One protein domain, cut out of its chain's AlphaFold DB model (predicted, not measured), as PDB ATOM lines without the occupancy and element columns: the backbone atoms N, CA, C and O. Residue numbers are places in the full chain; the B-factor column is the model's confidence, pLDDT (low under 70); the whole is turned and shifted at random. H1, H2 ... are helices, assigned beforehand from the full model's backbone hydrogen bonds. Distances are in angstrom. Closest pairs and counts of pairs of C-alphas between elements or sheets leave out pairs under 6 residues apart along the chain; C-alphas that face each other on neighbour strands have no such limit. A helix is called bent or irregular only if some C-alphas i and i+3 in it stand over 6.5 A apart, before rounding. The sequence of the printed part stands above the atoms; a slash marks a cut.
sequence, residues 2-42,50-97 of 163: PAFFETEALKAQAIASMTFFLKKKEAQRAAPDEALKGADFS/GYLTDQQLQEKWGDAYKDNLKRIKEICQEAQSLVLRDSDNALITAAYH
ATOM      1  N   PRO A   2     327.632 242.110 229.118       86.62
ATOM      2  CA  PRO A   2     326.606 242.168 228.070       86.62
ATOM      3  C   PRO A   2     326.683 243.452 227.230       86.62
ATOM      4  O   PRO A   2     326.954 244.520 227.762       86.62
ATOM      5  N   ALA A   3     326.411 243.354 225.926       87.88
ATOM      6  CA  ALA A   3     326.555 244.471 224.981       87.88
ATOM      7  C   ALA A   3     325.534 245.610 225.181       87.88
ATOM      8  O   ALA A   3     325.748 246.720 224.705       87.88
ATOM      9  N   PHE A   4     324.429 245.335 225.880       86.81
ATOM     10  CA  PHE A   4     323.374 246.309 226.170       86.81
ATOM     11  C   PHE A   4     323.633 247.133 227.439       86.81
ATOM     12  O   PHE A   4     322.817 247.986 227.772       86.81
ATOM     13  N   PHE A   5     324.726 246.868 228.164       89.69
ATOM     14  CA  PHE A   5     325.092 247.660 229.339       89.69
ATOM     15  C   PHE A   5     325.449 249.096 228.941       89.69
ATOM     16  O   PHE A   5     325.720 249.398 227.774       89.69
ATOM     17  N   GLU A   6     325.457 249.977 229.938       92.25
ATOM     18  CA  GLU A   6     325.793 251.384 229.751       92.25
ATOM     19  C   GLU A   6     327.164 251.572 229.096       92.25
ATOM     20  O   GLU A   6     328.128 250.856 229.386       92.25
ATOM     21  N   THR A   7     327.255 252.566 228.213       92.12
ATOM     22  CA  THR A   7     328.460 252.818 227.408       92.12
ATOM     23  C   THR A   7     329.687 253.075 228.281       92.12
ATOM     24  O   THR A   7     330.746 252.506 228.027       92.12
ATOM     25  N   GLU A   8     329.547 253.863 229.347       92.56
ATOM     26  CA  GLU A   8     330.661 254.164 230.255       92.56
ATOM     27  C   GLU A   8     331.100 252.938 231.069       92.56
ATOM     28  O   GLU A   8     332.287 252.756 231.334       92.56
ATOM     29  N   ALA A   9     330.177 252.023 231.375       91.88
ATOM     30  CA  ALA A   9     330.515 250.761 232.023       91.88
ATOM     31  C   ALA A   9     331.309 249.847 231.067       91.88
ATOM     32  O   ALA A   9     332.318 249.253 231.454       91.88
ATOM     33  N   LEU A  10     330.903 249.777 229.794       93.06
ATOM     34  CA  LEU A  10     331.638 249.047 228.755       93.06
ATOM     35  C   LEU A  10     333.035 249.643 228.511       93.06
ATOM     36  O   LEU A  10     333.989 248.885 228.335       93.06
ATOM     37  N   LYS A  11     333.184 250.975 228.557       94.88
ATOM     38  CA  LYS A  11     334.495 251.646 228.497       94.88
ATOM     39  C   LYS A  11     335.372 251.279 229.685       94.88
ATOM     40  O   LYS A  11     336.515 250.876 229.480       94.88
ATOM     41  N   ALA A  12     334.845 251.351 230.908       93.88
ATOM     42  CA  ALA A  12     335.581 250.957 232.108       93.88
ATOM     43  C   ALA A  12     336.084 249.506 232.009       93.88
ATOM     44  O   ALA A  12     337.255 249.228 232.275       93.88
ATOM     45  N   GLN A  13     335.235 248.592 231.528       93.06
ATOM     46  CA  GLN A  13     335.617 247.203 231.285       93.06
ATOM     47  C   GLN A  13     336.698 247.067 230.204       93.06
ATOM     48  O   GLN A  13     337.633 246.288 230.384       93.06
ATOM     49  N   ALA A  14     336.596 247.812 229.100       93.75
ATOM     50  CA  ALA A  14     337.599 247.795 228.038       93.75
ATOM     51  C   ALA A  14     338.972 248.267 228.549       93.75
ATOM     52  O   ALA A  14     339.981 247.607 228.292       93.75
ATOM     53  N   ILE A  15     339.008 249.343 229.343       95.44
ATOM     54  CA  ILE A  15     340.232 249.870 229.969       95.44
ATOM     55  C   ILE A  15     340.827 248.847 230.948       95.44
ATOM     56  O   ILE A  15     342.035 248.592 230.926       95.44
ATOM     57  N   ALA A  16     339.993 248.217 231.782       93.56
ATOM     58  CA  ALA A  16     340.431 247.183 232.720       93.56
ATOM     59  C   ALA A  16     341.033 245.969 231.989       93.56
ATOM     60  O   ALA A  16     342.134 245.523 232.319       93.56
ATOM     61  N   SER A  17     340.360 245.474 230.944       91.19
ATOM     62  CA  SER A  17     340.843 244.353 230.130       91.19
ATOM     63  C   SER A  17     342.145 244.682 229.389       91.19
ATOM     64  O   SER A  17     343.054 243.851 229.370       91.19
ATOM     65  N   MET A  18     342.280 245.894 228.836       92.00
ATOM     66  CA  MET A  18     343.520 246.343 228.191       92.00
ATOM     67  C   MET A  18     344.676 246.437 229.194       92.00
ATOM     68  O   MET A  18     345.771 245.940 228.935       92.00
ATOM     69  N   THR A  19     344.422 247.009 230.373       94.44
ATOM     70  CA  THR A  19     345.414 247.103 231.455       94.44
ATOM     71  C   THR A  19     345.904 245.715 231.872       94.44
ATOM     72  O   THR A  19     347.109 245.487 231.977       94.44
ATOM     73  N   PHE A  20     344.985 244.758 232.047       91.12
ATOM     74  CA  PHE A  20     345.325 243.372 232.368       91.12
ATOM     75  C   PHE A  20     346.217 242.730 231.296       91.12
ATOM     76  O   PHE A  20     347.242 242.130 231.627       91.12
ATOM     77  N   PHE A  21     345.851 242.881 230.019       90.00
ATOM     78  CA  PHE A  21     346.626 242.354 228.896       90.00
ATOM     79  C   PHE A  21     348.047 242.926 228.874       90.00
ATOM     80  O   PHE A  21     349.019 242.174 228.789       90.00
ATOM     81  N   LEU A  22     348.185 244.251 228.994       92.69
ATOM     82  CA  LEU A  22     349.491 244.904 228.960       92.69
ATOM     83  C   LEU A  22     350.361 244.486 230.145       92.69
ATOM     84  O   LEU A  22     351.536 244.193 229.951       92.69
ATOM     85  N   LYS A  23     349.780 244.348 231.341       93.06
ATOM     86  CA  LYS A  23     350.505 243.853 232.517       93.06
ATOM     87  C   LYS A  23     351.014 242.426 232.319       93.06
ATOM     88  O   LYS A  23     352.156 242.128 232.663       93.06
ATOM     89  N   LYS A  24     350.193 241.537 231.744       91.19
ATOM     90  CA  LYS A  24     350.608 240.162 231.415       91.19
ATOM     91  C   LYS A  24     351.743 240.143 230.394       91.19
ATOM     92  O   LYS A  24     352.723 239.435 230.596       91.19
ATOM     93  N   LYS A  25     351.642 240.979 229.363       92.50
ATOM     94  CA  LYS A  25     352.682 241.153 228.349       92.50
ATOM     95  C   LYS A  25     353.996 241.679 228.932       92.50
ATOM     96  O   LYS A  25     355.059 241.178 228.578       92.50
ATOM     97  N   GLU A  26     353.948 242.674 229.817       94.56
ATOM     98  CA  GLU A  26     355.136 243.186 230.510       94.56
ATOM     99  C   GLU A  26     355.782 242.105 231.385       94.56
ATOM    100  O   GLU A  26     356.995 241.911 231.313       94.56
ATOM    101  N   ALA A  27     354.981 241.339 232.130       92.12
ATOM    102  CA  ALA A  27     355.473 240.229 232.944       92.12
ATOM    103  C   ALA A  27     356.146 239.137 232.096       92.12
ATOM    104  O   ALA A  27     357.251 238.713 232.423       92.12
ATOM    105  N   GLN A  28     355.531 238.741 230.977       93.56
ATOM    106  CA  GLN A  28     356.103 237.753 230.058       93.56
ATOM    107  C   GLN A  28     357.404 238.243 229.411       93.56
ATOM    108  O   GLN A  28     358.315 237.460 229.171       93.56
ATOM    109  N   ARG A  29     357.528 239.544 229.130       92.81
ATOM    110  CA  ARG A  29     358.784 240.122 228.623       92.81
ATOM    111  C   ARG A  29     359.885 240.141 229.679       92.81
ATOM    112  O   ARG A  29     361.044 239.939 229.332       92.81
ATOM    113  N   ALA A  30     359.533 240.408 230.935       94.25
ATOM    114  CA  ALA A  30     360.480 240.440 232.044       94.25
ATOM    115  C   ALA A  30     360.956 239.034 232.449       94.25
ATOM    116  O   ALA A  30     362.120 238.859 232.800       94.25
ATOM    117  N   ALA A  31     360.069 238.038 232.381       93.81
ATOM    118  CA  ALA A  31     360.351 236.642 232.693       93.81
ATOM    119  C   ALA A  31     359.654 235.720 231.672       93.81
ATOM    120  O   ALA A  31     358.518 235.301 231.908       93.81
ATOM    121  N   PRO A  32     360.308 235.417 230.533       92.00
ATOM    122  CA  PRO A  32     359.704 234.619 229.473       92.00
ATOM    123  C   PRO A  32     359.371 233.193 229.908       92.00
ATOM    124  O   PRO A  32     360.247 232.432 230.312       92.00
ATOM    125  N   ASP A  33     358.107 232.810 229.747       92.25
ATOM    126  CA  ASP A  33     357.666 231.420 229.794       92.25
ATOM    127  C   ASP A  33     357.760 230.775 228.400       92.25
ATOM    128  O   ASP A  33     357.026 231.140 227.475       92.25
ATOM    129  N   GLU A  34     358.655 229.796 228.245       92.50
ATOM    130  CA  GLU A  34     358.832 229.034 227.003       92.50
ATOM    131  C   GLU A  34     357.582 228.224 226.619       92.50
ATOM    132  O   GLU A  34     357.340 227.988 225.429       92.50
ATOM    133  N   ALA A  35     356.737 227.849 227.588       92.19
ATOM    134  CA  ALA A  35     355.503 227.108 227.329       92.19
ATOM    135  C   ALA A  35     354.507 227.908 226.473       92.19
ATOM    136  O   ALA A  35     353.682 227.318 225.769       92.19
ATOM    137  N   LEU A  36     354.617 229.242 226.475       89.81
ATOM    138  CA  LEU A  36     353.798 230.132 225.653       89.81
ATOM    139  C   LEU A  36     354.229 230.182 224.182       89.81
ATOM    140  O   LEU A  36     353.510 230.764 223.370       89.81
ATOM    141  N   LYS A  37     355.361 229.570 223.804       91.38
ATOM    142  CA  LYS A  37     355.828 229.461 222.405       91.38
ATOM    143  C   LYS A  37     355.844 230.805 221.656       91.38
ATOM    144  O   LYS A  37     355.492 230.878 220.481       91.38
ATOM    145  N   GLY A  38     356.240 231.872 222.351       87.88
ATOM    146  CA  GLY A  38     356.305 233.231 221.805       87.88
ATOM    147  C   GLY A  38     355.021 234.060 221.935       87.88
ATOM    148  O   GLY A  38     355.014 235.208 221.498       87.88
ATOM    149  N   ALA A  39     353.952 233.530 222.539       89.88
ATOM    150  CA  ALA A  39     352.778 234.324 222.895       89.88
ATOM    151  C   ALA A  39     353.047 235.227 224.114       89.88
ATOM    152  O   ALA A  39     353.827 234.882 225.000       89.88
ATOM    153  N   ASP A  40     352.353 236.370 224.179       88.00
ATOM    154  CA  ASP A  40     352.456 237.314 225.302       88.00
ATOM    155  C   ASP A  40     351.788 236.772 226.593       88.00
ATOM    156  O   ASP A  40     352.109 237.223 227.688       88.00
ATOM    157  N   PHE A  41     350.819 235.853 226.476       86.38
ATOM    158  CA  PHE A  41     350.054 235.243 227.576       86.38
ATOM    159  C   PHE A  41     349.200 234.074 227.049       86.38
ATOM    160  O   PHE A  41     349.016 233.919 225.841       86.38
ATOM    161  N   SER A  42     348.632 233.280 227.957       84.56
ATOM    162  CA  SER A  42     347.603 232.275 227.667       84.56
ATOM    163  C   SER A  42     346.306 232.585 228.419       84.56
ATOM    164  O   SER A  42     346.310 233.263 229.449       84.56
ATOM    165  N   GLY A  50     336.356 234.299 228.791       67.19
ATOM    166  CA  GLY A  50     337.415 235.303 228.605       67.19
ATOM    167  C   GLY A  50     337.550 235.809 227.163       67.19
ATOM    168  O   GLY A  50     337.975 236.938 226.939       67.19
ATOM    169  N   TYR A  51     337.159 234.995 226.181       80.81
ATOM    170  CA  TYR A  51     337.198 235.315 224.754       80.81
ATOM    171  C   TYR A  51     336.062 234.577 224.050       80.81
ATOM    172  O   TYR A  51     335.748 233.441 224.404       80.81
ATOM    173  N   LEU A  52     335.450 235.229 223.066       85.00
ATOM    174  CA  LEU A  52     334.445 234.632 222.196       85.00
ATOM    175  C   LEU A  52     334.908 234.801 220.752       85.00
ATOM    176  O   LEU A  52     335.336 235.888 220.362       85.00
ATOM    177  N   THR A  53     334.832 233.727 219.970       88.12
ATOM    178  CA  THR A  53     335.094 233.782 218.532       88.12
ATOM    179  C   THR A  53     333.993 234.560 217.820       88.12
ATOM    180  O   THR A  53     332.886 234.719 218.335       88.12
ATOM    181  N   ASP A  54     334.276 235.011 216.601       90.25
ATOM    182  CA  ASP A  54     333.288 235.711 215.782       90.25
ATOM    183  C   ASP A  54     332.010 234.880 215.579       90.25
ATOM    184  O   ASP A  54     330.906 235.381 215.769       90.25
ATOM    185  N   GLN A  55     332.167 233.577 215.324       91.69
ATOM    186  CA  GLN A  55     331.052 232.636 215.224       91.69
ATOM    187  C   GLN A  55     330.238 232.571 216.526       91.69
ATOM    188  O   GLN A  55     329.015 232.672 216.487       91.69
ATOM    189  N   GLN A  56     330.895 232.471 217.685       90.50
ATOM    190  CA  GLN A  56     330.201 232.450 218.979       90.50
ATOM    191  C   GLN A  56     329.461 233.765 219.259       90.50
ATOM    192  O   GLN A  56     328.405 233.760 219.888       90.50
ATOM    193  N   LEU A  57     329.996 234.901 218.805       91.62
ATOM    194  CA  LEU A  57     329.318 236.194 218.907       91.62
ATOM    195  C   LEU A  57     328.098 236.270 217.985       91.62
ATOM    196  O   LEU A  57     327.064 236.784 218.410       91.62
ATOM    197  N   GLN A  58     328.194 235.742 216.762       93.81
ATOM    198  CA  GLN A  58     327.063 235.652 215.834       93.81
ATOM    199  C   GLN A  58     325.950 234.768 216.402       93.81
ATOM    200  O   GLN A  58     324.803 235.199 216.458       93.81
ATOM    201  N   GLU A  59     326.287 233.579 216.906       93.81
ATOM    202  CA  GLU A  59     325.334 232.669 217.555       93.81
ATOM    203  C   GLU A  59     324.671 233.318 218.778       93.81
ATOM    204  O   GLU A  59     323.467 233.185 218.988       93.81
ATOM    205  N   LYS A  60     325.445 234.062 219.578       90.56
ATOM    206  CA  LYS A  60     324.955 234.711 220.799       90.56
ATOM    207  C   LYS A  60     324.041 235.906 220.536       90.56
ATOM    208  O   LYS A  60     323.130 236.151 221.325       90.56
ATOM    209  N   TRP A  61     324.331 236.710 219.516       94.62
ATOM    210  CA  TRP A  61     323.634 237.978 219.276       94.62
ATOM    211  C   TRP A  61     322.623 237.926 218.133       94.62
ATOM    212  O   TRP A  61     321.787 238.826 218.053       94.62
ATOM    213  N   GLY A  62     322.676 236.902 217.276       95.81
ATOM    214  CA  GLY A  62     321.777 236.751 216.136       95.81
ATOM    215  C   GLY A  62     321.743 238.016 215.279       95.81
ATOM    216  O   GLY A  62     322.785 238.567 214.919       95.81
ATOM    217  N   ASP A  63     320.541 238.524 215.022       96.62
ATOM    218  CA  ASP A  63     320.320 239.713 214.189       96.62
ATOM    219  C   ASP A  63     321.023 240.973 214.722       96.62
ATOM    220  O   ASP A  63     321.463 241.818 213.943       96.62
ATOM    221  N   ALA A  64     321.214 241.080 216.043       95.81
ATOM    222  CA  ALA A  64     321.883 242.218 216.676       95.81
ATOM    223  C   ALA A  64     323.419 242.152 216.589       95.81
ATOM    224  O   ALA A  64     324.104 243.058 217.067       95.81
ATOM    225  N   TYR A  65     323.991 241.087 216.012       95.94
ATOM    226  CA  TYR A  65     325.438 240.868 215.990       95.94
ATOM    227  C   TYR A  65     326.207 242.045 215.384       95.94
ATOM    228  O   TYR A  65     327.182 242.507 215.977       95.94
ATOM    229  N   LYS A  66     325.761 242.556 214.228       96.31
ATOM    230  CA  LYS A  66     326.468 243.634 213.520       96.31
ATOM    231  C   LYS A  66     326.507 244.919 214.345       96.31
ATOM    232  O   LYS A  66     327.573 245.521 214.474       96.31
ATOM    233  N   ASP A  67     325.378 245.295 214.938       96.12
ATOM    234  CA  ASP A  67     325.253 246.521 215.727       96.12
ATOM    235  C   ASP A  67     326.019 246.417 217.048       96.12
ATOM    236  O   ASP A  67     326.783 247.319 217.397       96.12
ATOM    237  N   ASN A  68     325.907 245.278 217.742       95.75
ATOM    238  CA  ASN A  68     326.654 245.016 218.973       95.75
ATOM    239  C   ASN A  68     328.165 245.015 218.727       95.75
ATOM    240  O   ASN A  68     328.916 245.634 219.483       95.75
ATOM    241  N   LEU A  69     328.622 244.353 217.660       94.88
ATOM    242  CA  LEU A  69     330.039 244.308 217.318       94.88
ATOM    243  C   LEU A  69     330.571 245.695 216.956       94.88
ATOM    244  O   LEU A  69     331.663 246.055 217.394       94.88
ATOM    245  N   LYS A  70     329.815 246.475 216.174       95.50
ATOM    246  CA  LYS A  70     330.181 247.853 215.826       95.50
ATOM    247  C   LYS A  70     330.323 248.709 217.085       95.50
ATOM    248  O   LYS A  70     331.389 249.280 217.300       95.50
ATOM    249  N   ARG A  71     329.307 248.709 217.952       94.62
ATOM    250  CA  ARG A  71     329.304 249.469 219.209       94.62
ATOM    251  C   ARG A  71     330.484 249.103 220.109       94.62
ATOM    252  O   ARG A  71     331.166 249.982 220.623       94.62
ATOM    253  N   ILE A  72     330.747 247.808 220.297       93.88
ATOM    254  CA  ILE A  72     331.866 247.350 221.133       93.88
ATOM    255  C   ILE A  72     333.209 247.765 220.522       93.88
ATOM    256  O   ILE A  72     334.099 248.180 221.256       93.88
ATOM    257  N   LYS A  73     333.365 247.694 219.194       93.81
ATOM    258  CA  LYS A  73     334.591 248.146 218.519       93.81
ATOM    259  C   LYS A  73     334.840 249.638 218.721       93.81
ATOM    260  O   LYS A  73     335.970 249.997 219.034       93.81
ATOM    261  N   GLU A  74     333.817 250.473 218.575       94.75
ATOM    262  CA  GLU A  74     333.911 251.924 218.801       94.75
ATOM    263  C   GLU A  74     334.319 252.225 220.252       94.75
ATOM    264  O   GLU A  74     335.294 252.933 220.492       94.75
ATOM    265  N   ILE A  75     333.674 251.571 221.222       94.06
ATOM    266  CA  ILE A  75     334.026 251.689 222.645       94.06
ATOM    267  C   ILE A  75     335.478 251.270 222.908       94.06
ATOM    268  O   ILE A  75     336.213 251.970 223.606       94.06
ATOM    269  N   CYS A  76     335.917 250.144 222.342       92.50
ATOM    270  CA  CYS A  76     337.298 249.685 222.479       92.50
ATOM    271  C   CYS A  76     338.293 250.662 221.839       92.50
ATOM    272  O   CYS A  76     339.367 250.867 222.394       92.50
ATOM    273  N   GLN A  77     337.952 251.274 220.702       93.25
ATOM    274  CA  GLN A  77     338.790 252.281 220.045       93.25
ATOM    275  C   GLN A  77     338.934 253.548 220.889       93.25
ATOM    276  O   GLN A  77     340.029 254.095 220.970       93.25
ATOM    277  N   GLU A  78     337.867 253.996 221.551       90.75
ATOM    278  CA  GLU A  78     337.938 255.120 222.491       90.75
ATOM    279  C   GLU A  78     338.801 254.770 223.716       90.75
ATOM    280  O   GLU A  78     339.636 255.563 224.151       90.75
ATOM    281  N   ALA A  79     338.655 253.550 224.238       88.94
ATOM    282  CA  ALA A  79     339.368 253.076 225.421       88.94
ATOM    283  C   ALA A  79     340.843 252.706 225.174       88.94
ATOM    284  O   ALA A  79     341.615 252.642 226.129       88.94
ATOM    285  N   GLN A  80     341.266 252.465 223.926       85.19
ATOM    286  CA  GLN A  80     342.577 251.864 223.612       85.19
ATOM    287  C   GLN A  80     343.792 252.691 224.060       85.19
ATOM    288  O   GLN A  80     344.898 252.161 224.136       85.19
ATOM    289  N   SER A  81     343.605 253.989 224.313       86.31
ATOM    290  CA  SER A  81     344.670 254.908 224.739       86.31
ATOM    291  C   SER A  81     344.799 255.038 226.261       86.31
ATOM    292  O   SER A  81     345.707 255.715 226.740       86.31
ATOM    293  N   LEU A  82     343.914 254.389 227.023       94.12
ATOM    294  CA  LEU A  82     343.834 254.512 228.473       94.12
ATOM    295  C   LEU A  82     344.250 253.211 229.158       94.12
ATOM    296  O   LEU A  82     343.852 252.113 228.770       94.12
ATOM    297  N   VAL A  83     345.044 253.353 230.217       95.25
ATOM    298  CA  VAL A  83     345.490 252.259 231.082       95.25
ATOM    299  C   VAL A  83     345.452 252.717 232.531       95.25
ATOM    300  O   VAL A  83     345.612 253.904 232.814       95.25
ATOM    301  N   LEU A  84     345.269 251.776 233.449       96.19
ATOM    302  CA  LEU A  84     345.254 252.061 234.879       96.19
ATOM    303  C   LEU A  84     346.633 251.782 235.484       96.19
ATOM    304  O   LEU A  84     347.202 250.699 235.302       96.19
ATOM    305  N   ARG A  85     347.164 252.769 236.208       96.44
ATOM    306  CA  ARG A  85     348.458 252.707 236.893       96.44
ATOM    307  C   ARG A  85     348.309 253.063 238.367       96.44
ATOM    308  O   ARG A  85     347.389 253.793 238.727       96.44
ATOM    309  N   ASP A  86     349.184 252.516 239.198       94.38
ATOM    310  CA  ASP A  86     349.286 252.889 240.608       94.38
ATOM    311  C   ASP A  86     350.129 254.162 240.805       94.38
ATOM    312  O   ASP A  86     350.576 254.799 239.847       94.38
ATOM    313  N   SER A  87     350.324 254.548 242.068       93.12
ATOM    314  CA  SER A  87     351.131 255.706 242.469       93.12
ATOM    315  C   SER A  87     352.598 255.611 242.051       93.12
ATOM    316  O   SER A  87     353.232 256.644 241.853       93.12
ATOM    317  N   ASP A  88     353.115 254.395 241.876       94.06
ATOM    318  CA  ASP A  88     354.485 254.131 241.430       94.06
ATOM    319  C   ASP A  88     354.573 254.039 239.896       94.06
ATOM    320  O   ASP A  88     355.608 253.680 239.331       94.06
ATOM    321  N   ASN A  89     353.486 254.405 239.203       94.31
ATOM    322  CA  ASN A  89     353.341 254.396 237.754       94.31
ATOM    323  C   ASN A  89     353.431 252.985 237.132       94.31
ATOM    324  O   ASN A  89     353.632 252.853 235.918       94.31
ATOM    325  N   ALA A  90     353.238 251.921 237.915       94.81
ATOM    326  CA  ALA A  90     353.179 250.546 237.428       94.81
ATOM    327  C   ALA A  90     351.751 250.168 236.998       94.81
ATOM    328  O   ALA A  90     350.768 250.677 237.534       94.81
ATOM    329  N   LEU A  91     351.608 249.273 236.010       96.12
ATOM    330  CA  LEU A  91     350.287 248.781 235.599       96.12
ATOM    331  C   LEU A  91     349.619 248.007 236.743       96.12
ATOM    332  O   LEU A  91     350.202 247.078 237.322       96.12
ATOM    333  N   ILE A  92     348.358 248.327 237.031       94.31
ATOM    334  CA  ILE A  92     347.634 247.681 238.128       94.31
ATOM    335  C   ILE A  92     347.133 246.284 237.758       94.31
ATOM    336  O   ILE A  92     346.964 245.916 236.596       94.31
ATOM    337  N   THR A  93     346.831 245.494 238.783       90.31
ATOM    338  CA  THR A  93     346.005 244.291 238.622       90.31
ATOM    339  C   THR A  93     344.539 244.717 238.536       90.31
ATOM    340  O   THR A  93     343.890 244.885 239.562       90.31
ATOM    341  N   ALA A  94     344.029 244.912 237.321       89.50
ATOM    342  CA  ALA A  94     342.653 245.348 237.066       89.50
ATOM    343  C   ALA A  94     341.646 244.182 237.184       89.50
ATOM    344  O   ALA A  94     341.078 243.726 236.192       89.50
ATOM    345  N   ALA A  95     341.478 243.652 238.399       87.00
ATOM    346  CA  ALA A  95     340.509 242.597 238.683       87.00
ATOM    347  C   ALA A  95     339.071 243.145 238.657       87.00
ATOM    348  O   ALA A  95     338.812 244.252 239.117       87.00
ATOM    349  N   TYR A  96     338.135 242.350 238.140       85.75
ATOM    350  CA  TYR A  96     336.709 242.669 238.107       85.75
ATOM    351  C   TYR A  96     335.884 241.395 238.312       85.75
ATOM    352  O   TYR A  96     336.341 240.289 238.015       85.75
ATOM    353  N   HIS A  97     334.664 241.548 238.815       85.12
ATOM    354  CA  HIS A  97     333.703 240.463 239.008       85.12
ATOM    355  C   HIS A  97     332.285 240.971 238.711       85.12
ATOM    356  O   HIS A  97     332.087 242.165 238.507       85.12
TER     357      HIS A  97
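What this domain is: This is residues 2 to 42 and 50 to 97 of the 163 residues of the protein "SpoIID domain-containing protein" of [Clostridium] leptum (UniProt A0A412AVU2). Two long helices form an open, loose V: H2, sharply kinked near residue 61, folds back on itself and meets the first part of the long, straight H1 with its last residues. Two long stretches without a named element complete the picture: residues 31 to 42 hook round after H1, and residues 80 to 97 run from H2 past H1 and double back. The printed part has 89 residues with two named helices, H1 then H2, and no named strand; the class is all helix. The whole is loose, with a radius of gyration of the C-alphas of 15.3 A and spans of 44 by 33 by 23 A.

How they stand to each other: H2, residues 54 to 79, has a kink of 123 degrees near residue 61. It is irregular: C-alphas 60 and 63 are 9.5 A apart, and its line is a rough one. H1, residues 7 to 30, touches H2 with residues 7 to 15 alone, and H2 touches H1 with residues 72 to 79 alone. Their closest C-alphas, those of Ile 15 and Ala 79, are 5.6 A apart. The two lines stand about perpendicular, at 81 degrees, and the centres are 18.9 A apart. In H1 every O i to N i+4 pair is within hydrogen-bond range; in H2, 17 of 22 are.

Where its parts are: H2 runs from C-alpha 54 at (333.288, 235.711, 215.782) to C-alpha 79 at (339.368, 253.076, 225.421), 20.8 A. H1 begins with C-alpha 7 at (328.460, 252.818, 227.408) and measures 34.6 A from first to last C-alpha.

The domain as a whole: The two C-alphas farthest apart, those of Asp 63 and Asp 88, are 46.0 A apart. Residues 43 to 49 are not printed, and C-alphas 42 and 50 are 10.7 A apart across this cut, which lies in the link from H1 to H2. Mean pLDDT of the printed part is 91.7; residue 50 is under 70.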